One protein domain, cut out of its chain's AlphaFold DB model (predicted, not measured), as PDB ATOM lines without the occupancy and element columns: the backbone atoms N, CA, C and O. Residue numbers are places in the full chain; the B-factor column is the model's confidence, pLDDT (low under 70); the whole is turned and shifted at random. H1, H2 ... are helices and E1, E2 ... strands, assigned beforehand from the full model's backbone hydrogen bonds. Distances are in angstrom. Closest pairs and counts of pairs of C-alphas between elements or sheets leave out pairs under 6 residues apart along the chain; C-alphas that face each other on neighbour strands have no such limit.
ATOM      1  N   MET A 293      34.609 -30.380 -18.106       54.69
ATOM      2  CA  MET A 293      35.577 -31.083 -18.938       54.69
ATOM      3  C   MET A 293      34.889 -32.263 -19.633       54.69
ATOM      4  O   MET A 293      34.613 -33.290 -19.008       54.69
ATOM      5  N   HIS A 294      34.654 -32.134 -20.939       56.62
ATOM      6  CA  HIS A 294      34.228 -33.246 -21.784       56.62
ATOM      7  C   HIS A 294      35.415 -34.177 -22.072       56.62
ATOM      8  O   HIS A 294      36.524 -33.738 -22.401       56.62
ATOM      9  N   VAL A 295      35.178 -35.483 -21.953       62.97
ATOM     10  CA  VAL A 295      36.145 -36.532 -22.296       62.97
ATOM     11  C   VAL A 295      35.521 -37.399 -23.381       62.97
ATOM     12  O   VAL A 295      34.631 -38.191 -23.096       62.97
ATOM     13  N   ALA A 296      35.977 -37.250 -24.626       62.66
ATOM     14  CA  ALA A 296      35.614 -38.148 -25.719       62.66
ATOM     15  C   ALA A 296      36.569 -39.349 -25.716       62.66
ATOM     16  O   ALA A 296      37.773 -39.199 -25.920       62.66
ATOM     17  N   GLY A 297      36.055 -40.549 -25.441       73.94
ATOM     18  CA  GLY A 297      36.889 -41.744 -25.323       73.94
ATOM     19  C   GLY A 297      37.787 -41.688 -24.086       73.94
ATOM     20  O   GLY A 297      37.314 -41.967 -22.987       73.94
ATOM     21  N   ARG A 298      39.067 -41.337 -24.260       81.12
ATOM     22  CA  ARG A 298      40.071 -41.235 -23.189       81.12
ATOM     23  C   ARG A 298      40.786 -39.887 -23.229       81.12
ATOM     24  O   ARG A 298      41.103 -39.386 -24.301       81.12
ATOM     25  N   ARG A 299      41.094 -39.335 -22.057       81.44
ATOM     26  CA  ARG A 299      41.890 -38.110 -21.892       81.44
ATOM     27  C   ARG A 299      42.812 -38.263 -20.692       81.44
ATOM     28  O   ARG A 299      42.387 -38.783 -19.670       81.44
ATOM     29  N   GLU A 300      44.049 -37.803 -20.794       86.81
ATOM     30  CA  GLU A 300      44.950 -37.717 -19.642       86.81
ATOM     31  C   GLU A 300      45.013 -36.275 -19.146       86.81
ATOM     32  O   GLU A 300      45.052 -35.336 -19.940       86.81
ATOM     33  N   ILE A 301      44.997 -36.112 -17.828       85.19
ATOM     34  CA  ILE A 301      45.271 -34.845 -17.155       85.19
ATOM     35  C   ILE A 301      46.244 -35.124 -16.018       85.19
ATOM     36  O   ILE A 301      46.109 -36.160 -15.367       85.19
ATOM     37  N   ALA A 302      47.186 -34.233 -15.725       87.62
ATOM     38  CA  ALA A 302      47.907 -34.321 -14.459       87.62
ATOM     39  C   ALA A 302      47.793 -33.056 -13.626       87.62
ATOM     40  O   ALA A 302      47.418 -31.983 -14.104       87.62
ATOM     41  N   ARG A 303      48.027 -33.220 -12.328       90.00
ATOM     42  CA  ARG A 303      47.945 -32.156 -11.338       90.00
ATOM     43  C   ARG A 303      49.154 -32.228 -10.417       90.00
ATOM     44  O   ARG A 303      49.547 -33.334 -10.038       90.00
ATOM     45  N   PRO A 304      49.753 -31.092 -10.035       91.38
ATOM     46  CA  PRO A 304      50.918 -31.098  -9.172       91.38
ATOM     47  C   PRO A 304      50.528 -31.574  -7.768       91.38
ATOM     48  O   PRO A 304      49.540 -31.120  -7.193       91.38
ATOM     49  N   LEU A 305      51.327 -32.480  -7.210       92.31
ATOM     50  CA  LEU A 305      51.252 -32.890  -5.814       92.31
ATOM     51  C   LEU A 305      52.129 -31.965  -4.959       92.31
ATOM     52  O   LEU A 305      53.291 -31.721  -5.289       92.31
ATOM     53  N   THR A 306      51.603 -31.493  -3.833       93.38
ATOM     54  CA  THR A 306      52.328 -30.682  -2.846       93.38
ATOM     55  C   THR A 306      52.831 -31.540  -1.690       93.38
ATOM     56  O   THR A 306      52.196 -32.513  -1.289       93.38
ATOM     57  N   ALA A 307      54.006 -31.214  -1.145       91.38
ATOM     58  CA  ALA A 307      54.584 -31.964  -0.030       91.38
ATOM     59  C   ALA A 307      53.760 -31.779   1.261       91.38
ATOM     60  O   ALA A 307      53.425 -30.662   1.642       91.38
ATOM     61  N   ALA A 308      53.490 -32.880   1.965       91.75
ATOM     62  CA  ALA A 308      52.749 -32.949   3.231       91.75
ATOM     63  C   ALA A 308      53.614 -33.462   4.412       91.75
ATOM     64  O   ALA A 308      53.095 -33.860   5.462       91.75
ATOM     65  N   GLY A 309      54.941 -33.480   4.234       91.00
ATOM     66  CA  GLY A 309      55.929 -33.923   5.226       91.00
ATOM     67  C   GLY A 309      56.113 -35.446   5.300       91.00
ATOM     68  O   GLY A 309      55.209 -36.217   4.979       91.00
ATOM     69  N   GLY A 310      57.305 -35.890   5.717       90.69
ATOM     70  CA  GLY A 310      57.629 -37.319   5.873       90.69
ATOM     71  C   GLY A 310      57.631 -38.117   4.562       90.69
ATOM     72  O   GLY A 310      57.254 -39.283   4.561       90.69
ATOM     73  N   GLY A 311      57.974 -37.481   3.434       91.69
ATOM     74  CA  GLY A 311      57.895 -38.097   2.101       91.69
ATOM     75  C   GLY A 311      56.469 -38.236   1.552       91.69
ATOM     76  O   GLY A 311      56.274 -38.856   0.509       91.69
ATOM     77  N   ARG A 312      55.460 -37.676   2.233       94.19
ATOM     78  CA  ARG A 312      54.076 -37.648   1.748       94.19
ATOM     79  C   ARG A 312      53.861 -36.474   0.812       94.19
ATOM     80  O   ARG A 312      54.330 -35.368   1.079       94.19
ATOM     81  N   TYR A 313      53.097 -36.717  -0.240       95.25
ATOM     82  CA  TYR A 313      52.694 -35.735  -1.230       95.25
ATOM     83  C   TYR A 313      51.192 -35.852  -1.457       95.25
ATOM     84  O   TYR A 313      50.673 -36.965  -1.549       95.25
ATOM     85  N   ALA A 314      50.493 -34.725  -1.535       93.50
ATOM     86  CA  ALA A 314      49.048 -34.692  -1.668       93.50
ATOM     87  C   ALA A 314      48.585 -33.695  -2.731       93.50
ATOM     88  O   ALA A 314      49.203 -32.661  -2.952       93.50
ATOM     89  N   TRP A 315      47.464 -33.995  -3.372       92.31
ATOM     90  CA  TRP A 315      46.712 -33.067  -4.203       92.31
ATOM     91  C   TRP A 315      45.282 -33.030  -3.684       92.31
ATOM     92  O   TRP A 315      44.733 -34.047  -3.266       92.31
ATOM     93  N   HIS A 316      44.683 -31.854  -3.684       86.06
ATOM     94  CA  HIS A 316      43.274 -31.679  -3.387       86.06
ATOM     95  C   HIS A 316      42.701 -30.704  -4.401       86.06
ATOM     96  O   HIS A 316      43.379 -29.767  -4.833       86.06
ATOM     97  N   THR A 317      41.449 -30.926  -4.774       72.56
ATOM     98  CA  THR A 317      40.718 -29.973  -5.600       72.56
ATOM     99  C   THR A 317      40.656 -28.644  -4.865       72.56
ATOM    100  O   THR A 317      40.279 -28.598  -3.694       72.56
ATOM    101  N   LYS A 318      41.028 -27.553  -5.534       68.00
ATOM    102  CA  LYS A 318      40.828 -26.223  -4.963       68.00
ATOM    103  C   LYS A 318      39.328 -25.954  -4.846       68.00
ATOM    104  O   LYS A 318      38.575 -26.146  -5.803       68.00
ATOM    105  N   VAL A 319      38.919 -25.555  -3.652       60.28
ATOM    106  CA  VAL A 319      37.575 -25.071  -3.343       60.28
ATOM    107  C   VAL A 319      37.707 -23.610  -3.044       60.28
ATOM    108  O   VAL A 319      38.631 -23.252  -2.317       60.28
ATOM    109  N   ASP A 320      36.789 -22.815  -3.569       54.34
ATOM    110  CA  ASP A 320      36.580 -21.460  -3.083       54.34
ATOM    111  C   ASP A 320      35.513 -21.532  -1.982       54.34
ATOM    112  O   ASP A 320      34.349 -21.816  -2.275       54.34
ATOM    113  N   PRO A 321      35.910 -21.425  -0.696       45.19
ATOM    114  CA  PRO A 321      35.010 -21.625   0.435       45.19
ATOM    115  C   PRO A 321      34.102 -20.419   0.720       45.19
ATOM    116  O   PRO A 321      33.271 -20.502   1.620       45.19
ATOM    117  N   GLU A 322      34.235 -19.312  -0.007       44.16
ATOM    118  CA  GLU A 322      33.596 -18.041   0.335       44.16
ATOM    119  C   GLU A 322      32.528 -17.650  -0.680       44.16
ATOM    120  O   GLU A 322      32.858 -17.004  -1.657       44.16
ATOM    121  N   ILE A 323      31.262 -18.025  -0.431       40.31
ATOM    122  CA  ILE A 323      30.089 -17.124  -0.491       40.31
ATOM    123  C   ILE A 323      29.007 -17.739   0.421       40.31
ATOM    124  O   ILE A 323      28.684 -18.920   0.284       40.31
ATOM    125  N   GLY A 324      28.484 -16.969   1.380       38.78
ATOM    126  CA  GLY A 324      27.515 -17.419   2.389       38.78
ATOM    127  C   GLY A 324      26.325 -18.217   1.832       38.78
ATOM    128  O   GLY A 324      25.813 -17.923   0.758       38.78
ATOM    129  N   GLU A 325      25.926 -19.253   2.576       30.86
ATOM    130  CA  GLU A 325      24.718 -20.087   2.393       30.86
ATOM    131  C   GLU A 325      24.448 -20.680   0.987       30.86
ATOM    132  O   GLU A 325      23.356 -21.178   0.717       30.86
ATOM    133  N   GLY A 326      25.448 -20.721   0.100       38.66
ATOM    134  CA  GLY A 326      25.374 -21.394  -1.202       38.66
ATOM    135  C   GLY A 326      26.033 -22.786  -1.226       38.66
ATOM    136  O   GLY A 326      26.901 -23.085  -0.404       38.66
ATOM    137  N   PRO A 327      25.672 -23.669  -2.181       44.75
ATOM    138  CA  PRO A 327      26.354 -24.950  -2.363       44.75
ATOM    139  C   PRO A 327      27.835 -24.739  -2.727       44.75
ATOM    140  O   PRO A 327      28.147 -23.979  -3.644       44.75
ATOM    141  N   VAL A 328      28.735 -25.447  -2.030       49.09
ATOM    142  CA  VAL A 328      30.197 -25.447  -2.247       49.09
ATOM    143  C   VAL A 328      30.528 -25.608  -3.736       49.09
ATOM    144  O   VAL A 328      30.132 -26.599  -4.358       49.09
ATOM    145  N   ARG A 329      31.266 -24.645  -4.309       51.09
ATOM    146  CA  ARG A 329      31.642 -24.644  -5.732       51.09
ATOM    147  C   ARG A 329      33.061 -25.176  -5.930       51.09
ATOM    148  O   ARG A 329      34.015 -24.740  -5.292       51.09
ATOM    149  N   TRP A 330      33.191 -26.130  -6.847       56.66
ATOM    150  CA  TRP A 330      34.453 -26.790  -7.178       56.66
ATOM    151  C   TRP A 330      35.051 -26.175  -8.431       56.66
ATOM    152  O   TRP A 330      34.352 -25.975  -9.424       56.66
ATOM    153  N   GLN A 331      36.354 -25.912  -8.389       54.22
ATOM    154  CA  GLN A 331      37.061 -25.277  -9.492       54.22
ATOM    155  C   GLN A 331      36.980 -26.099 -10.791       54.22
ATOM    156  O   GLN A 331      36.734 -25.558 -11.869       54.22
ATOM    157  N   GLU A 332      37.137 -27.416 -10.718       58.69
ATOM    158  CA  GLU A 332      36.948 -28.302 -11.870       58.69
ATOM    159  C   GLU A 332      35.652 -29.083 -11.651       58.69
ATOM    160  O   GLU A 332      35.441 -29.602 -10.558       58.69
ATOM    161  N   ASN A 333      34.796 -29.193 -12.666       54.97
ATOM    162  CA  ASN A 333      33.632 -30.080 -12.654       54.97
ATOM    163  C   ASN A 333      33.731 -30.998 -13.874       54.97
ATOM    164  O   ASN A 333      33.972 -30.539 -14.991       54.97
ATOM    165  N   PHE A 334      33.558 -32.299 -13.673       62.53
ATOM    166  CA  PHE A 334      33.489 -33.257 -14.776       62.53
ATOM    167  C   PHE A 334      32.029 -33.549 -15.100       62.53
ATOM    168  O   PHE A 334      31.170 -33.492 -14.215       62.53
ATOM    169  N   THR A 335      31.726 -33.903 -16.355       59.03
ATOM    170  CA  THR A 335      30.394 -34.450 -16.630       59.03
ATOM    171  C   THR A 335      30.189 -35.702 -15.758       59.03
ATOM    172  O   THR A 335      31.141 -36.453 -15.514       59.03
ATOM    173  N   PRO A 336      28.944 -36.018 -15.353       57.88
ATOM    174  CA  PRO A 336      28.592 -37.288 -14.700       57.88
ATOM    175  C   PRO A 336      28.994 -38.547 -15.489       57.88
ATOM    176  O   PRO A 336      28.805 -39.680 -15.031       57.88
ATOM    177  N   THR A 337      29.452 -38.352 -16.723       62.91
ATOM    178  CA  THR A 337      29.804 -39.379 -17.687       62.91
ATOM    179  C   THR A 337      31.304 -39.499 -17.889       62.91
ATOM    180  O   THR A 337      31.714 -40.352 -18.659       62.91
ATOM    181  N   VAL A 338      32.140 -38.762 -17.155       68.81
ATOM    182  CA  VAL A 338      33.574 -39.057 -17.031       68.81
ATOM    183  C   VAL A 338      33.802 -39.997 -15.844       68.81
ATOM    184  O   VAL A 338      33.066 -39.969 -14.862       68.81
ATOM    185  N   ARG A 339      34.815 -40.859 -15.920       75.56
ATOM    186  CA  ARG A 339      35.343 -41.627 -14.782       75.56
ATOM    187  C   ARG A 339      36.867 -41.653 -14.834       75.56
ATOM    188  O   ARG A 339      37.449 -41.567 -15.916       75.56
ATOM    189  N   VAL A 340      37.511 -41.818 -13.681       81.31
ATOM    190  CA  VAL A 340      38.948 -42.118 -13.630       81.31
ATOM    191  C   VAL A 340      39.146 -43.595 -13.978       81.31
ATOM    192  O   VAL A 340      38.653 -44.475 -13.283       81.31
ATOM    193  N   GLU A 341      39.838 -43.872 -15.080       84.56
ATOM    194  CA  GLU A 341      40.239 -45.224 -15.487       84.56
ATOM    195  C   GLU A 341      41.453 -45.688 -14.681       84.56
ATOM    196  O   GLU A 341      41.458 -46.773 -14.098       84.56
ATOM    197  N   SER A 342      42.485 -44.845 -14.625       88.06
ATOM    198  CA  SER A 342      43.701 -45.130 -13.868       88.06
ATOM    199  C   SER A 342      44.344 -43.862 -13.333       88.06
ATOM    200  O   SER A 342      44.143 -42.771 -13.871       88.06
ATOM    201  N   VAL A 343      45.118 -44.026 -12.266       90.62
ATOM    202  CA  VAL A 343      45.934 -42.973 -11.668       90.62
ATOM    203  C   VAL A 343      47.389 -43.400 -11.707       90.62
ATOM    204  O   VAL A 343      47.721 -44.538 -11.381       90.62
ATOM    205  N   GLU A 344      48.266 -42.489 -12.089       94.31
ATOM    206  CA  GLU A 344      49.709 -42.691 -12.077       94.31
ATOM    207  C   GLU A 344      50.357 -41.542 -11.304       94.31
ATOM    208  O   GLU A 344      49.934 -40.391 -11.412       94.31
ATOM    209  N   ILE A 345      51.390 -41.840 -10.518       94.56
ATOM    210  CA  ILE A 345      52.246 -40.797  -9.958       94.56
ATOM    211  C   ILE A 345      53.407 -40.629 -10.923       94.56
ATOM    212  O   ILE A 345      54.098 -41.598 -11.233       94.56
ATOM    213  N   VAL A 346      53.614 -39.421 -11.428       95.31
ATOM    214  CA  VAL A 346      54.693 -39.126 -12.374       95.31
ATOM    215  C   VAL A 346      55.574 -38.017 -11.833       95.31
ATOM    216  O   VAL A 346      55.137 -37.165 -11.067       95.31
ATOM    217  N   SER A 347      56.842 -38.020 -12.216       95.06
ATOM    218  CA  SER A 347      57.775 -36.937 -11.930       95.06
ATOM    219  C   SER A 347      58.297 -36.358 -13.230       95.06
ATOM    220  O   SER A 347      58.581 -37.091 -14.185       95.06
ATOM    221  N   ARG A 348      58.495 -35.044 -13.257       93.94
ATOM    222  CA  ARG A 348      59.105 -34.340 -14.391       93.94
ATOM    223  C   ARG A 348      60.218 -33.445 -13.908       93.94
ATOM    224  O   ARG A 348      60.193 -33.030 -12.753       93.94
ATOM    225  N   ARG A 349      61.178 -33.175 -14.792       91.56
ATOM    226  CA  ARG A 349      62.268 -32.251 -14.497       91.56
ATOM    227  C   ARG A 349      61.791 -30.803 -14.521       91.56
ATOM    228  O   ARG A 349      61.071 -30.402 -15.434       91.56
ATOM    229  N   ILE A 350      62.258 -30.043 -13.542       84.69
ATOM    230  CA  ILE A 350      62.202 -28.587 -13.457       84.69
ATOM    231  C   ILE A 350      62.953 -28.034 -14.687       84.69
ATOM    232  O   ILE A 350      64.125 -28.351 -14.879       84.69
ATOM    233  N   GLY A 351      62.272 -27.286 -15.561       82.81
ATOM    234  CA  GLY A 351      62.834 -26.731 -16.806       82.81
ATOM    235  C   GLY A 351      62.578 -27.540 -18.086       82.81
ATOM    236  O   GLY A 351      63.118 -27.203 -19.137       82.81
ATOM    237  N   GLY A 352      61.743 -28.581 -18.025       71.44
ATOM    238  CA  GLY A 352      61.415 -29.430 -19.175       71.44
ATOM    239  C   GLY A 352      62.340 -30.645 -19.297       71.44
ATOM    240  O   GLY A 352      63.550 -30.583 -19.088       71.44
ATOM    241  N   GLY A 353      61.762 -31.810 -19.592       80.44
ATOM    242  CA  GLY A 353      62.493 -33.073 -19.691       80.44
ATOM    243  C   GLY A 353      61.576 -34.293 -19.629       80.44
ATOM    244  O   GLY A 353      60.371 -34.170 -19.421       80.44
ATOM    245  N   GLY A 354      62.154 -35.484 -19.810       86.69
ATOM    246  CA  GLY A 354      61.403 -36.739 -19.868       86.69
ATOM    247  C   GLY A 354      60.631 -37.043 -18.581       86.69
ATOM    248  O   GLY A 354      61.204 -37.103 -17.487       86.69
ATOM    249  N   GLU A 355      59.331 -37.272 -18.730       92.44
ATOM    250  CA  GLU A 355      58.457 -37.763 -17.669       92.44
ATOM    251  C   GLU A 355      58.863 -39.178 -17.230       92.44
ATOM    252  O   GLU A 355      59.242 -40.016 -18.049       92.44
ATOM    253  N   GLN A 356      58.788 -39.450 -15.926       93.38
ATOM    254  CA  GLN A 356      59.009 -40.782 -15.365       93.38
ATOM    255  C   GLN A 356      57.878 -41.151 -14.418       93.38
ATOM    256  O   GLN A 356      57.554 -40.385 -13.510       93.38
ATOM    257  N   VAL A 357      57.327 -42.349 -14.595       93.25
ATOM    258  CA  VAL A 357      56.387 -42.942 -13.642       93.25
ATOM    259  C   VAL A 357      57.130 -43.263 -12.347       93.25
ATOM    260  O   VAL A 357      58.201 -43.868 -12.367       93.25
ATOM    261  N   VAL A 358      56.560 -42.852 -11.219       93.44
ATOM    262  CA  VAL A 358      57.119 -43.024  -9.881       93.44
ATOM    263  C   VAL A 358      56.272 -44.016  -9.101       93.44
ATOM    264  O   VAL A 358      55.052 -43.895  -9.029       93.44
ATOM    265  N   ARG A 359      56.934 -44.995  -8.487       94.12
ATOM    266  CA  ARG A 359      56.306 -45.985  -7.613       94.12
ATOM    267  C   ARG A 359      56.233 -45.439  -6.177       94.12
ATOM    268  O   ARG A 359      57.291 -45.176  -5.599       94.12
ATOM    269  N   PRO A 360      55.037 -45.246  -5.592       91.25
ATOM    270  CA  PRO A 360      54.894 -44.834  -4.199       91.25
ATOM    271  C   PRO A 360      55.451 -45.879  -3.225       91.25
ATOM    272  O   PRO A 360      55.442 -47.078  -3.502       91.25
ATOM    273  N   ALA A 361      55.908 -45.432  -2.058       88.81
ATOM    274  CA  ALA A 361      56.273 -46.293  -0.947       88.81
ATOM    275  C   ALA A 361      55.063 -47.133  -0.514       88.81
ATOM    276  O   ALA A 361      53.930 -46.645  -0.451       88.81
ATOM    277  N   SER A 362      55.316 -48.412  -0.237       88.62
ATOM    278  CA  SER A 362      54.279 -49.402   0.079       88.62
ATOM    279  C   SER A 362      53.227 -49.585  -1.023       88.62
ATOM    280  O   SER A 362      52.147 -50.095  -0.737       88.62
ATOM    281  N   ASP A 363      53.514 -49.148  -2.256       92.50
ATOM    282  CA  ASP A 363      52.618 -49.240  -3.414       92.50
ATOM    283  C   ASP A 363      51.242 -48.605  -3.188       92.50
ATOM    284  O   ASP A 363      50.268 -48.987  -3.833       92.50
ATOM    285  N   ARG A 364      51.142 -47.640  -2.265       92.88
ATOM    286  CA  ARG A 364      49.857 -47.163  -1.749       92.88
ATOM    287  C   ARG A 364      49.541 -45.728  -2.170       92.88
ATOM    288  O   ARG A 364      50.355 -44.823  -1.998       92.88
ATOM    289  N   LEU A 365      48.314 -45.532  -2.647       91.38
ATOM    290  CA  LEU A 365      47.655 -44.238  -2.843       91.38
ATOM    291  C   LEU A 365      46.449 -44.176  -1.900       91.38
ATOM    292  O   LEU A 365      45.705 -45.146  -1.771       91.38
ATOM    293  N   VAL A 366      46.269 -43.061  -1.205       91.12
ATOM    294  CA  VAL A 366      45.199 -42.850  -0.229       91.12
ATOM    295  C   VAL A 366      44.313 -41.716  -0.716       91.12
ATOM    296  O   VAL A 366      44.800 -40.622  -0.976       91.12
ATOM    297  N   LEU A 367      43.015 -41.970  -0.838       88.88
ATOM    298  CA  LEU A 367      42.018 -40.953  -1.134       88.88
ATOM    299  C   LEU A 367      41.223 -40.692   0.142       88.88
ATOM    300  O   LEU A 367      40.674 -41.618   0.737       88.88
ATOM    301  N   THR A 368      41.141 -39.437   0.551       88.50
ATOM    302  CA  THR A 368      40.337 -38.995   1.687       88.50
ATOM    303  C   THR A 368      39.137 -38.227   1.157       88.50
ATOM    304  O   THR A 368      39.296 -37.210   0.484       88.50
ATOM    305  N   ILE A 369      37.942 -38.731   1.451       85.00
ATOM    306  CA  ILE A 369      36.659 -38.204   0.991       85.00
ATOM    307  C   ILE A 369      35.912 -37.702   2.228       85.00
ATOM    308  O   ILE A 369      35.359 -38.502   2.982       85.00
ATOM    309  N   PRO A 370      35.935 -36.397   2.487       81.88
ATOM    310  CA  PRO A 370      35.450 -35.850   3.747       81.88
ATOM    311  C   PRO A 370      33.923 -35.758   3.781       81.88
ATOM    312  O   PRO A 370      33.320 -35.172   2.889       81.88
ATOM    313  N   ARG A 371      33.275 -36.319   4.805       83.50
ATOM    314  CA  ARG A 371      31.806 -36.346   4.941       83.50
ATOM    315  C   ARG A 371      31.393 -35.736   6.276       83.50
ATOM    316  O   ARG A 371      32.219 -35.620   7.181       83.50
ATOM    317  N   SER A 372      30.119 -35.376   6.442       79.06
ATOM    318  CA  SER A 372      29.655 -34.812   7.725       79.06
ATOM    319  C   SER A 372      29.737 -35.808   8.896       79.06
ATOM    320  O   SER A 372      29.841 -35.385  10.042       79.06
ATOM    321  N   GLY A 373      29.770 -37.118   8.615       85.19
ATOM    322  CA  GLY A 373      29.970 -38.193   9.598       85.19
ATOM    323  C   GLY A 373      31.422 -38.663   9.774       85.19
ATOM    324  O   GLY A 373      31.642 -39.700  10.394       85.19
ATOM    325  N   GLY A 374      32.401 -37.950   9.209       86.31
ATOM    326  CA  GLY A 374      33.817 -38.333   9.207       86.31
ATOM    327  C   GLY A 374      34.362 -38.629   7.809       86.31
ATOM    328  O   GLY A 374      33.618 -38.813   6.844       86.31
ATOM    329  N   ASP A 375      35.686 -38.645   7.690       87.81
ATOM    330  CA  ASP A 375      36.354 -38.839   6.404       87.81
ATOM    331  C   ASP A 375      36.316 -40.317   5.992       87.81
ATOM    332  O   ASP A 375      36.798 -41.192   6.712       87.81
ATOM    333  N   ALA A 376      35.778 -40.604   4.806       84.25
ATOM    334  CA  ALA A 376      35.906 -41.914   4.186       84.25
ATOM    335  C   ALA A 376      37.304 -42.039   3.562       84.25
ATOM    336  O   ALA A 376      37.720 -41.194   2.766       84.25
ATOM    337  N   ILE A 377      38.040 -43.088   3.929       85.69
ATOM    338  CA  ILE A 377      39.408 -43.326   3.460       85.69
ATOM    339  C   ILE A 377      39.393 -44.501   2.487       85.69
ATOM    340  O   ILE A 377      39.111 -45.629   2.876       85.69
ATOM    341  N   VAL A 378      39.761 -44.247   1.235       85.75
ATOM    342  CA  VAL A 378      39.966 -45.288   0.226       85.75
ATOM    343  C   VAL A 378      41.463 -45.508   0.065       85.75
ATOM    344  O   VAL A 378      42.210 -44.584  -0.250       85.75
ATOM    345  N   ALA A 379      41.918 -46.740   0.269       88.38
ATOM    346  CA  ALA A 379      43.294 -47.132  -0.003       88.38
ATOM    347  C   ALA A 379      43.363 -47.907  -1.322       88.38
ATOM    348  O   ALA A 379      42.661 -48.902  -1.503       88.38
ATOM    349  N   CYS A 380      44.240 -47.467  -2.218       88.19
ATOM    350  CA  CYS A 380      44.563 -48.151  -3.458       88.19
ATOM    351  C   CYS A 380      45.959 -48.762  -3.376       88.19
ATOM    352  O   CYS A 380      46.898 -48.091  -2.950       88.19
ATOM    353  N   THR A 381      46.092 -50.017  -3.804       91.56
ATOM    354  CA  THR A 381      47.373 -50.734  -3.883       91.56
ATOM    355  C   THR A 381      47.744 -50.925  -5.347       91.56
ATOM    356  O   THR A 381      47.160 -51.758  -6.035       91.56
ATOM    357  N   GLY A 382      48.680 -50.119  -5.837       87.00
ATOM    358  CA  GLY A 382      49.054 -50.086  -7.245       87.00
ATOM    359  C   GLY A 382      49.788 -51.349  -7.684       87.00
ATOM    360  O   GLY A 382      50.367 -52.084  -6.882       87.00
ATOM    361  N   ARG A 383      49.769 -51.605  -8.992       89.94
ATOM    362  CA  ARG A 383      50.455 -52.745  -9.614       89.94
ATOM    363  C   ARG A 383      51.241 -52.284 -10.830       89.94
ATOM    364  O   ARG A 383      50.886 -51.305 -11.487       89.94
ATOM    365  N   GLN A 384      52.298 -53.021 -11.152       87.00
ATOM    366  CA  GLN A 384      53.003 -52.840 -12.413       87.00
ATOM    367  C   GLN A 384      52.194 -53.496 -13.540       87.00
ATOM    368  O   GLN A 384      51.914 -54.693 -13.487       87.00
ATOM    369  N   ARG A 385      51.798 -52.709 -14.540       83.38
ATOM    370  CA  ARG A 385      51.069 -53.135 -15.741       83.38
ATOM    371  C   ARG A 385      51.761 -52.530 -16.956       83.38
ATOM    372  O   ARG A 385      52.053 -51.339 -16.960       83.38
ATOM    373  N   ASP A 386      52.093 -53.352 -17.947       81.56
ATOM    374  CA  ASP A 386      52.732 -52.906 -19.196       81.56
ATOM    375  C   ASP A 386      54.004 -52.062 -18.978       81.56
ATOM    376  O   ASP A 386      54.252 -51.054 -19.640       81.56
ATOM    377  N   GLY A 387      54.809 -52.445 -17.980       80.19
ATOM    378  CA  GLY A 387      56.038 -51.734 -17.618       80.19
ATOM    379  C   GLY A 387      55.826 -50.403 -16.883       80.19
ATOM    380  O   GLY A 387      56.808 -49.746 -16.548       80.19
ATOM    381  N   ARG A 388      54.579 -50.017 -16.580       84.00
ATOM    382  CA  ARG A 388      54.228 -48.798 -15.839       84.00
ATOM    383  C   ARG A 388      53.567 -49.145 -14.508       84.00
ATOM    384  O   ARG A 388      52.782 -50.082 -14.413       84.00
ATOM    385  N   PHE A 389      53.904 -48.411 -13.454       85.31
ATOM    386  CA  PHE A 389      53.228 -48.544 -12.166       85.31
ATOM    387  C   PHE A 389      52.015 -47.614 -12.127       85.31
ATOM    388  O   PHE A 389      52.146 -46.419 -12.382       85.31
ATOM    389  N   GLY A 390      50.844 -48.145 -11.793       84.62
ATOM    390  CA  GLY A 390      49.624 -47.350 -11.716       84.62
ATOM    391  C   GLY A 390      48.552 -48.003 -10.858       84.62
ATOM    392  O   GLY A 390      48.642 -49.178 -10.491       84.62
ATOM    393  N   PHE A 391      47.528 -47.218 -10.557       85.12
ATOM    394  CA  PHE A 391      46.353 -47.612  -9.796       85.12
ATOM    395  C   PHE A 391      45.183 -47.719 -10.764       85.12
ATOM    396  O   PHE A 391      44.763 -46.715 -11.337       85.12
ATOM    397  N   LEU A 392      44.667 -48.927 -10.978       83.50
ATOM    398  CA  LEU A 392      43.448 -49.118 -11.751       83.50
ATOM    399  C   LEU A 392      42.257 -48.789 -10.855       83.50
ATOM    400  O   LEU A 392      42.051 -49.430  -9.825       83.50
ATOM    401  N   VAL A 393      41.478 -47.790 -11.258       75.12
ATOM    402  CA  VAL A 393      40.322 -47.313 -10.488       75.12
ATOM    403  C   VAL A 393      39.016 -47.856 -11.079       75.12
ATOM    404  O   VAL A 393      37.955 -47.608 -10.522       75.12
ATOM    405  N   ASP A 394      39.063 -48.644 -12.167       69.69
ATOM    406  CA  ASP A 394      37.861 -49.126 -12.857       69.69
ATOM    407  C   ASP A 394      37.046 -50.126 -12.006       69.69
ATOM    408  O   ASP A 394      37.413 -51.306 -11.896       69.69
ATOM    409  N   PRO A 395      35.884 -49.707 -11.476       59.22
ATOM    410  CA  PRO A 395      35.049 -50.542 -10.626       59.22
ATOM    411  C   PRO A 395      34.290 -51.642 -11.378       59.22
ATOM    412  O   PRO A 395      33.754 -52.546 -10.734       59.22
ATOM    413  N   LEU A 396      34.173 -51.539 -12.707       60.94
ATOM    414  CA  LEU A 396      33.422 -52.485 -13.539       60.94
ATOM    415  C   LEU A 396      34.268 -53.694 -13.935       60.94
ATOM    416  O   LEU A 396      33.724 -54.755 -14.216       60.94
ATOM    417  N   SER A 397      35.592 -53.550 -13.910       64.12
ATOM    418  CA  SER A 397      36.529 -54.616 -14.275       64.12
ATOM    419  C   SER A 397      36.606 -55.756 -13.247       64.12
ATOM    420  O   SER A 397      37.292 -56.744 -13.483       64.12
ATOM    421  N   GLY A 398      35.987 -55.598 -12.068       67.44
ATOM    422  CA  GLY A 398      36.176 -56.504 -10.928       67.44
ATOM    423  C   GLY A 398      37.599 -56.490 -10.344       67.44
ATOM    424  O   GLY A 398      37.871 -57.218  -9.395       67.44
ATOM    425  N   SER A 399      38.496 -55.653 -10.879       70.69
ATOM    426  CA  SER A 399      39.933 -55.624 -10.580       70.69
ATOM    427  C   SER A 399      40.429 -54.238 -10.150       70.69
ATOM    428  O   SER A 399      41.544 -53.835 -10.474       70.69
ATOM    429  N   SER A 400      39.589 -53.493  -9.427       77.81
ATOM    430  CA  SER A 400      39.988 -52.214  -8.831       77.81
ATOM    431  C   SER A 400      41.129 -52.433  -7.836       77.81
ATOM    432  O   SER A 400      41.023 -53.260  -6.932       77.81
ATOM    433  N   ASP A 401      42.200 -51.655  -7.979       82.56
ATOM    434  CA  ASP A 401      43.295 -51.605  -7.006       82.56
ATOM    435  C   ASP A 401      42.879 -50.886  -5.718       82.56
ATOM    436  O   ASP A 401      43.558 -50.985  -4.697       82.56
ATOM    437  N   CYS A 402      41.771 -50.146  -5.774       82.81
ATOM    438  CA  CYS A 402      41.184 -49.403  -4.673       82.81
ATOM    439  C   CYS A 402      40.119 -50.236  -3.957       82.81
ATOM    440  O   CYS A 402      39.156 -50.693  -4.582       82.81
ATOM    441  N   ALA A 403      40.277 -50.395  -2.641       78.38
ATOM    442  CA  ALA A 403      39.253 -50.965  -1.773       78.38
ATOM    443  C   ALA A 403      38.188 -49.893  -1.491       78.38
ATOM    444  O   ALA A 403      38.392 -49.005  -0.666       78.38
ATOM    445  N   PHE A 404      37.080 -49.940  -2.233       71.81
ATOM    446  CA  PHE A 404      35.938 -49.050  -2.028       71.81
ATOM    447  C   PHE A 404      34.925 -49.684  -1.076       71.81
ATOM    448  O   PHE A 404      34.314 -50.700  -1.419       71.81
ATOM    449  N   ASP A 405      34.672 -49.030   0.056       59.94
ATOM    450  CA  ASP A 405      33.549 -49.353   0.937       59.94
ATOM    451  C   ASP A 405      32.248 -48.805   0.325       59.94
ATOM    452  O   ASP A 405      31.779 -47.712   0.636       59.94
ATOM    453  N   GLY A 406      31.687 -49.559  -0.625       60.16
ATOM    454  CA  GLY A 406      30.357 -49.317  -1.193       60.16
ATOM    455  C   GLY A 406      30.317 -48.917  -2.682       60.16
ATOM    456  O   GLY A 406      31.327 -48.542  -3.284       60.16
ATOM    457  N   PRO A 407      29.136 -49.023  -3.326       58.12
ATOM    458  CA  PRO A 407      28.963 -48.785  -4.762       58.12
ATOM    459  C   PRO A 407      29.033 -47.304  -5.171       58.12
ATOM    460  O   PRO A 407      29.386 -47.018  -6.312       58.12
ATOM    461  N   ALA A 408      28.748 -46.364  -4.266       55.47
ATOM    462  CA  ALA A 408      28.715 -44.929  -4.572       55.47
ATOM    463  C   ALA A 408      30.117 -44.313  -4.763       55.47
ATOM    464  O   ALA A 408      30.315 -43.462  -5.627       55.47
ATOM    465  N   LEU A 409      31.130 -44.813  -4.044       55.75
ATOM    466  CA  LEU A 409      32.527 -44.370  -4.178       55.75
ATOM    467  C   LEU A 409      33.191 -44.820  -5.490       55.75
ATOM    468  O   LEU A 409      34.272 -44.364  -5.843       55.75
ATOM    469  N   ARG A 410      32.534 -45.691  -6.261       56.44
ATOM    470  CA  ARG A 410      33.023 -46.182  -7.558       56.44
ATOM    471  C   ARG A 410      32.875 -45.158  -8.689       56.44
ATOM    472  O   ARG A 410      33.383 -45.375  -9.783       56.44
ATOM    473  N   ALA A 411      32.164 -44.057  -8.450       55.50
ATOM    474  CA  ALA A 411      31.948 -42.990  -9.423       55.50
ATOM    475  C   ALA A 411      32.854 -41.768  -9.195       55.50
ATOM    476  O   ALA A 411      32.510 -40.669  -9.619       55.50
ATOM    477  N   LEU A 412      33.995 -41.945  -8.520       58.22
ATOM    478  CA  LEU A 412      34.936 -40.855  -8.282       58.22
ATOM    479  C   LEU A 412      35.571 -40.395  -9.598       58.22
ATOM    480  O   LEU A 412      36.379 -41.084 -10.222       58.22
ATOM    481  N   THR A 413      35.188 -39.200 -10.011       61.62
ATOM    482  CA  THR A 413      35.953 -38.330 -10.899       61.62
ATOM    483  C   THR A 413      36.988 -37.546 -10.070       61.62
ATOM    484  O   THR A 413      36.860 -37.482  -8.844       61.62
ATOM    485  N   PRO A 414      38.037 -36.956 -10.682       56.38
ATOM    486  CA  PRO A 414      39.021 -36.144  -9.949       56.38
ATOM    487  C   PRO A 414      38.360 -34.978  -9.197       56.38
ATOM    488  O   PRO A 414      38.871 -34.532  -8.173       56.38
ATOM    489  N   THR A 415      37.187 -34.543  -9.671       53.91
ATOM    490  CA  THR A 415      36.260 -33.636  -8.989       53.91
ATOM    491  C   THR A 415      34.808 -34.076  -9.153       53.91
ATOM    492  O   THR A 415      34.514 -34.979  -9.917       53.91
ATOM    493  N   TYR A 416      33.891 -33.471  -8.411       56.03
ATOM    494  CA  TYR A 416      32.520 -33.912  -8.172       56.03
ATOM    495  C   TYR A 416      31.650 -33.966  -9.430       56.03
ATOM    496  O   TYR A 416      31.565 -33.005 -10.185       56.03
ATOM    497  N   ALA A 417      30.875 -35.041  -9.559       52.09
ATOM    498  CA  ALA A 417      29.527 -34.943 -10.097       52.09
ATOM    499  C   ALA A 417      28.572 -35.081  -8.902       52.09
ATOM    500  O   ALA A 417      28.303 -36.194  -8.452       52.09
ATOM    501  N   LEU A 418      28.112 -33.952  -8.345       44.62
ATOM    502  CA  LEU A 418      27.250 -33.907  -7.146       44.62
ATOM    503  C   LEU A 418      25.996 -34.785  -7.284       44.62
ATOM    504  O   LEU A 418      25.547 -35.366  -6.309       44.62
ATOM    505  N   SER A 419      25.482 -34.950  -8.505       44.09
ATOM    506  CA  SER A 419      24.333 -35.811  -8.806       44.09
ATOM    507  C   SER A 419      24.635 -37.316  -8.821       44.09
ATOM    508  O   SER A 419      23.714 -38.114  -8.954       44.09
ATOM    509  N   VAL A 420      25.905 -37.728  -8.743       45.34
ATOM    510  CA  VAL A 420      26.321 -39.144  -8.804       45.34
ATOM    511  C   VAL A 420      26.812 -39.655  -7.452       45.34
ATOM    512  O   VAL A 420      26.755 -40.857  -7.189       45.34
ATOM    513  N   LEU A 421      27.267 -38.756  -6.582       52.06
ATOM    514  CA  LEU A 421      27.566 -39.081  -5.198       52.06
ATOM    515  C   LEU A 421      26.267 -39.007  -4.395       52.06
ATOM    516  O   LEU A 421      26.058 -38.067  -3.639       52.06
ATOM    517  N   ASP A 422      25.418 -40.025  -4.545       53.56
ATOM    518  CA  ASP A 422      24.298 -40.324  -3.638       53.56
ATOM    519  C   ASP A 422      24.863 -40.825  -2.287       53.56
ATOM    520  O   ASP A 422      24.624 -41.938  -1.820       53.56
ATOM    521  N   LEU A 423      25.799 -40.050  -1.735       58.25
ATOM    522  CA  LEU A 423      26.482 -40.303  -0.485       58.25
ATOM    523  C   LEU A 423      25.672 -39.602   0.594       58.25
ATOM    524  O   LEU A 423      25.676 -38.379   0.668       58.25
ATOM    525  N   ASP A 424      25.027 -40.386   1.450       62.44
ATOM    526  CA  ASP A 424      24.426 -39.899   2.687       62.44
ATOM    527  C   ASP A 424      25.365 -40.214   3.864       62.44
ATOM    528  O   ASP A 424      25.578 -41.398   4.169       62.44
ATOM    529  N   PRO A 425      26.061 -39.221   4.456       67.81
ATOM    530  CA  PRO A 425      25.959 -37.779   4.194       67.81
ATOM    531  C   PRO A 425      26.849 -37.253   3.046       67.81
ATOM    532  O   PRO A 425      27.842 -37.923   2.698       67.81
ATOM    533  N   PRO A 426      26.539 -36.044   2.511       70.88
ATOM    534  CA  PRO A 426      27.247 -35.421   1.394       70.88
ATOM    535  C   PRO A 426      28.699 -35.078   1.739       70.88
ATOM    536  O   PRO A 426      29.097 -34.995   2.906       70.88
ATOM    537  N   VAL A 427      29.506 -34.871   0.698       68.75
ATOM    538  CA  VAL A 427      30.915 -34.497   0.845       68.75
ATOM    539  C   VAL A 427      31.023 -33.042   1.309       68.75
ATOM    540  O   VAL A 427      30.436 -32.155   0.698       68.75
ATOM    541  N   THR A 428      31.778 -32.796   2.379       74.06
ATOM    542  CA  THR A 428      31.825 -31.497   3.079       74.06
ATOM    543  C   THR A 428      33.081 -30.672   2.797       74.06
ATOM    544  O   THR A 428      33.100 -29.477   3.071       74.06
ATOM    545  N   ARG A 429      34.147 -31.290   2.273       84.31
ATOM    546  CA  ARG A 429      35.457 -30.668   1.978       84.31
ATOM    547  C   ARG A 429      36.075 -31.300   0.710       84.31
ATOM    548  O   ARG A 429      35.552 -32.307   0.231       84.31
ATOM    549  N   PRO A 430      37.151 -30.747   0.122       79.94
ATOM    550  CA  PRO A 430      37.763 -31.354  -1.058       79.94
ATOM    551  C   PRO A 430      38.287 -32.770  -0.850       79.94
ATOM    552  O   PRO A 430      38.916 -33.070   0.166       79.94
ATOM    553  N   ILE A 431      38.073 -33.620  -1.861       81.94
ATOM    554  CA  ILE A 431      38.725 -34.927  -1.954       81.94
ATOM    555  C   ILE A 431      40.236 -34.704  -2.019       81.94
ATOM    556  O   ILE A 431      40.738 -33.937  -2.846       81.94
ATOM    557  N   ARG A 432      40.963 -35.398  -1.147       89.19
ATOM    558  CA  ARG A 432      42.422 -35.356  -1.068       89.19
ATOM    559  C   ARG A 432      43.000 -36.671  -1.572       89.19
ATOM    560  O   ARG A 432      42.623 -37.729  -1.088       89.19
ATOM    561  N   TRP A 433      43.937 -36.594  -2.503       91.06
ATOM    562  CA  TRP A 433      44.702 -37.708  -3.054       91.06
ATOM    563  C   TRP A 433      46.118 -37.645  -2.489       91.06
ATOM    564  O   TRP A 433      46.788 -36.636  -2.671       91.06
ATOM    565  N   GLU A 434      46.579 -38.682  -1.798       94.56
ATOM    566  CA  GLU A 434      47.859 -38.698  -1.087       94.56
ATOM    567  C   GLU A 434      48.678 -39.949  -1.415       94.56
ATOM    568  O   GLU A 434      48.178 -41.070  -1.378       94.56
ATOM    569  N   ALA A 435      49.967 -39.768  -1.693       94.56
ATOM    570  CA  ALA A 435      50.925 -40.850  -1.879       94.56
ATOM    571  C   ALA A 435      52.201 -40.561  -1.079       94.56
ATOM    572  O   ALA A 435      52.656 -39.420  -0.998       94.56
ATOM    573  N   THR A 436      52.807 -41.600  -0.504       95.31
ATOM    574  CA  THR A 436      54.167 -41.492   0.049       95.31
ATOM    575  C   THR A 436      55.138 -41.855  -1.055       95.31
ATOM    576  O   THR A 436      54.993 -42.915  -1.649       95.31
ATOM    577  N   VAL A 437      56.108 -41.007  -1.363       94.00
ATOM    578  CA  VAL A 437      57.054 -41.236  -2.458       94.00
ATOM    579  C   VAL A 437      58.476 -41.234  -1.888       94.00
ATOM    580  O   VAL A 437      58.779 -40.376  -1.055       94.00
ATOM    581  N   PRO A 438      59.353 -42.182  -2.283       91.06
ATOM    582  CA  PRO A 438      60.770 -42.135  -1.919       91.06
ATOM    583  C   PRO A 438      61.403 -40.792  -2.302       91.06
ATOM    584  O   PRO A 438      60.936 -40.136  -3.231       91.06
ATOM    585  N   ALA A 439      62.470 -40.392  -1.605       88.06
ATOM    586  CA  ALA A 439      63.151 -39.126  -1.874       88.06
ATOM    587  C   ALA A 439      63.480 -38.985  -3.371       88.06
ATOM    588  O   ALA A 439      64.183 -39.820  -3.945       88.06
ATOM    589  N   LEU A 440      62.935 -37.943  -3.999       86.38
ATOM    590  CA  LEU A 440      63.170 -37.650  -5.405       86.38
ATOM    591  C   LEU A 440      64.400 -36.764  -5.585       86.38
ATOM    592  O   LEU A 440      64.722 -35.972  -4.695       86.38
ATOM    593  N   PRO A 441      65.058 -36.848  -6.752       91.19
ATOM    594  CA  PRO A 441      66.025 -35.844  -7.166       91.19
ATOM    595  C   PRO A 441      65.435 -34.431  -7.065       91.19
ATOM    596  O   PRO A 441      64.287 -34.208  -7.448       91.19
ATOM    597  N   ALA A 442      66.226 -33.482  -6.559       89.94
ATOM    598  CA  ALA A 442      65.789 -32.102  -6.331       89.94
ATOM    599  C   ALA A 442      65.406 -31.357  -7.625       89.94
ATOM    600  O   ALA A 442      64.708 -30.350  -7.565       89.94
ATOM    601  N   ASP A 443      65.840 -31.853  -8.787       92.69
ATOM    602  CA  ASP A 443      65.481 -31.329 -10.105       92.69
ATOM    603  C   ASP A 443      64.128 -31.849 -10.605       92.69
ATOM    604  O   ASP A 443      63.777 -31.571 -11.748       92.69
ATOM    605  N   ARG A 444      63.375 -32.622  -9.811       92.50
ATOM    606  CA  ARG A 444      62.090 -33.195 -10.224       92.50
ATOM    607  C   ARG A 444      60.960 -32.827  -9.284       92.50
ATOM    608  O   ARG A 444      61.116 -32.788  -8.070       92.50
ATOM    609  N   GLU A 445      59.771 -32.683  -9.850       93.25
ATOM    610  CA  GLU A 445      58.564 -32.422  -9.072       93.25
ATOM    611  C   GLU A 445      57.409 -33.338  -9.513       93.25
ATOM    612  O   GLU A 445      57.318 -33.763 -10.670       93.25
ATOM    613  N   LEU A 446      56.538 -33.679  -8.558       95.06
ATOM    614  CA  LEU A 446      55.564 -34.775  -8.630       95.06
ATOM    615  C   LEU A 446      54.168 -34.373  -9.076       95.06
ATOM    616  O   LEU A 446      53.600 -33.416  -8.559       95.06
ATOM    617  N   PHE A 447      53.574 -35.166  -9.948       94.31
ATOM    618  CA  PHE A 447      52.201 -35.001 -10.379       94.31
ATOM    619  C   PHE A 447      51.409 -36.274 -10.135       94.31
ATOM    620  O   PHE A 447      51.936 -37.384 -10.221       94.31
ATOM    621  N   VAL A 448      50.120 -36.095  -9.883       92.75
ATOM    622  CA  VAL A 448      49.122 -37.145 -10.016       92.75
ATOM    623  C   VAL A 448      48.506 -37.022 -11.404       92.75
ATOM    624  O   VAL A 448      47.890 -36.008 -11.727       92.75
ATOM    625  N   ARG A 449      48.713 -38.032 -12.246       93.12
ATOM    626  CA  ARG A 449      48.115 -38.138 -13.575       93.12
ATOM    627  C   ARG A 449      46.867 -39.002 -13.501       93.12
ATOM    628  O   ARG A 449      46.939 -40.166 -13.119       93.12
ATOM    629  N   PHE A 450      45.741 -38.446 -13.917       89.19
ATOM    630  CA  PHE A 450      44.484 -39.148 -14.104       89.19
ATOM    631  C   PHE A 450      44.314 -39.485 -15.582       89.19
ATOM    632  O   PHE A 450      44.253 -38.595 -16.432       89.19
ATOM    633  N   ARG A 451      44.175 -40.773 -15.893       87.62
ATOM    634  CA  ARG A 451      43.606 -41.205 -17.167       87.62
ATOM    635  C   ARG A 451      42.097 -41.240 -16.996       87.62
ATOM    636  O   ARG A 451      41.564 -42.070 -16.263       87.62
ATOM    637  N   LEU A 452      41.427 -40.300 -17.632       83.69
ATOM    638  CA  LEU A 452      39.984 -40.183 -17.682       83.69
ATOM    639  C   LEU A 452      39.464 -40.981 -18.864       83.69
ATOM    640  O   LEU A 452      40.043 -40.966 -19.948       83.69
ATOM    641  N   VAL A 453      38.333 -41.635 -18.668       77.50
ATOM    642  CA  VAL A 453      37.592 -42.281 -19.743       77.50
ATOM    643  C   VAL A 453      36.141 -41.841 -19.641       77.50
ATOM    644  O   VAL A 453      35.606 -41.697 -18.538       77.50
ATOM    645  N   ALA A 454      35.483 -41.636 -20.776       72.12
ATOM    646  CA  ALA A 454      34.033 -41.562 -20.785       72.12
ATOM    647  C   ALA A 454      33.506 -42.868 -20.177       72.12
ATOM    648  O   ALA A 454      33.832 -43.973 -20.621       72.12
ATOM    649  N   ARG A 455      32.718 -42.780 -19.110       68.19
ATOM    650  CA  ARG A 455      31.893 -43.884 -18.651       68.19
ATOM    651  C   ARG A 455      31.108 -44.325 -19.877       68.19
ATOM    652  O   ARG A 455      30.315 -43.554 -20.410       68.19
TER     653      ARG A 455
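Overview. This is residues 293 to 455 of the 789 residues of an uncharacterized protein of Holophagales bacterium (UniProt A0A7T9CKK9). The domain is a sandwich of two strongly twisted five-stranded sheets, E1-E10-E4-E8-E7 and E2-E3-E9-E5-E6, partly face to face with their strands crossed at 59 degrees. Long loops link the two sheets, residues 322 to 327 stick out freely, and the short helix H1 only grazes the first sheet. The printed part has 163 residues with ten named strands and one named helix, in the order E1 to E8, H1, E9, E10; both sheets are antiparallel. The class is mostly strand, though under half of the residues are in named elements. The whole is compact, with a radius of gyration of the C-alphas of 15.7 A and spans of 45 by 37 by 30 A.

Arrangement. Start at E1, residues 298 to 304, an edge strand antiparallel to E10, residues 444 to 454, with N 301 and O 450 2.9 A apart. On E10's other side look for E4, residues 338 to 349, where N 344 and O 449 are 2.9 A apart; E4 bends by 70 degrees at residue 341. Next comes E8, residues 388 to 392, with N 391 and O 343 2.8 A apart, and then its hairpin partner E7, residues 383 to 385, with N 385 and O 388 2.8 A apart. In the other sheet, E2, residues 306 to 309, forms a hairpin with E3, residues 312 to 316, with N 306 and O 314 2.8 A apart. E9, residues 432 to 436, follows, with N 313 and O 435 2.8 A apart. E5, residues 364 to 371, is next, with N 366 and O 434 2.8 A apart, and forms a hairpin with the edge strand E6, residues 374 to 381, with N 367 and O 378 2.8 A apart. The two sheets' facing parts are 10.1 A centre to centre, their best planes 3 degrees apart. H1, residues 408 to 411, grazes the first sheet with residues 410 to 411; it is too short for any O i to N i+4 pair, but its one O i to N i+3 pair is within range.

Along the chain. Find C-alpha 298 at (40.071, -41.235, -23.189), where E1 begins its 20.4 A. E4 covers 29.6 A, E5 22.1 A and E6 22.6 A. E10 runs 31.1 A to C-alpha 454 at (34.033, -41.562, -20.785).

Size, cuts and confidence. The farthest C-alphas, Gly 324 and Gly 387, are 48.9 A apart. The printed part has no cut. Long links join E3 to E4, E4 to E5, E8 to H1 and H1 to E9. The mean pLDDT of the printed part is 76.9; among the residues under 70 are 318 to 338 and 405 to 425.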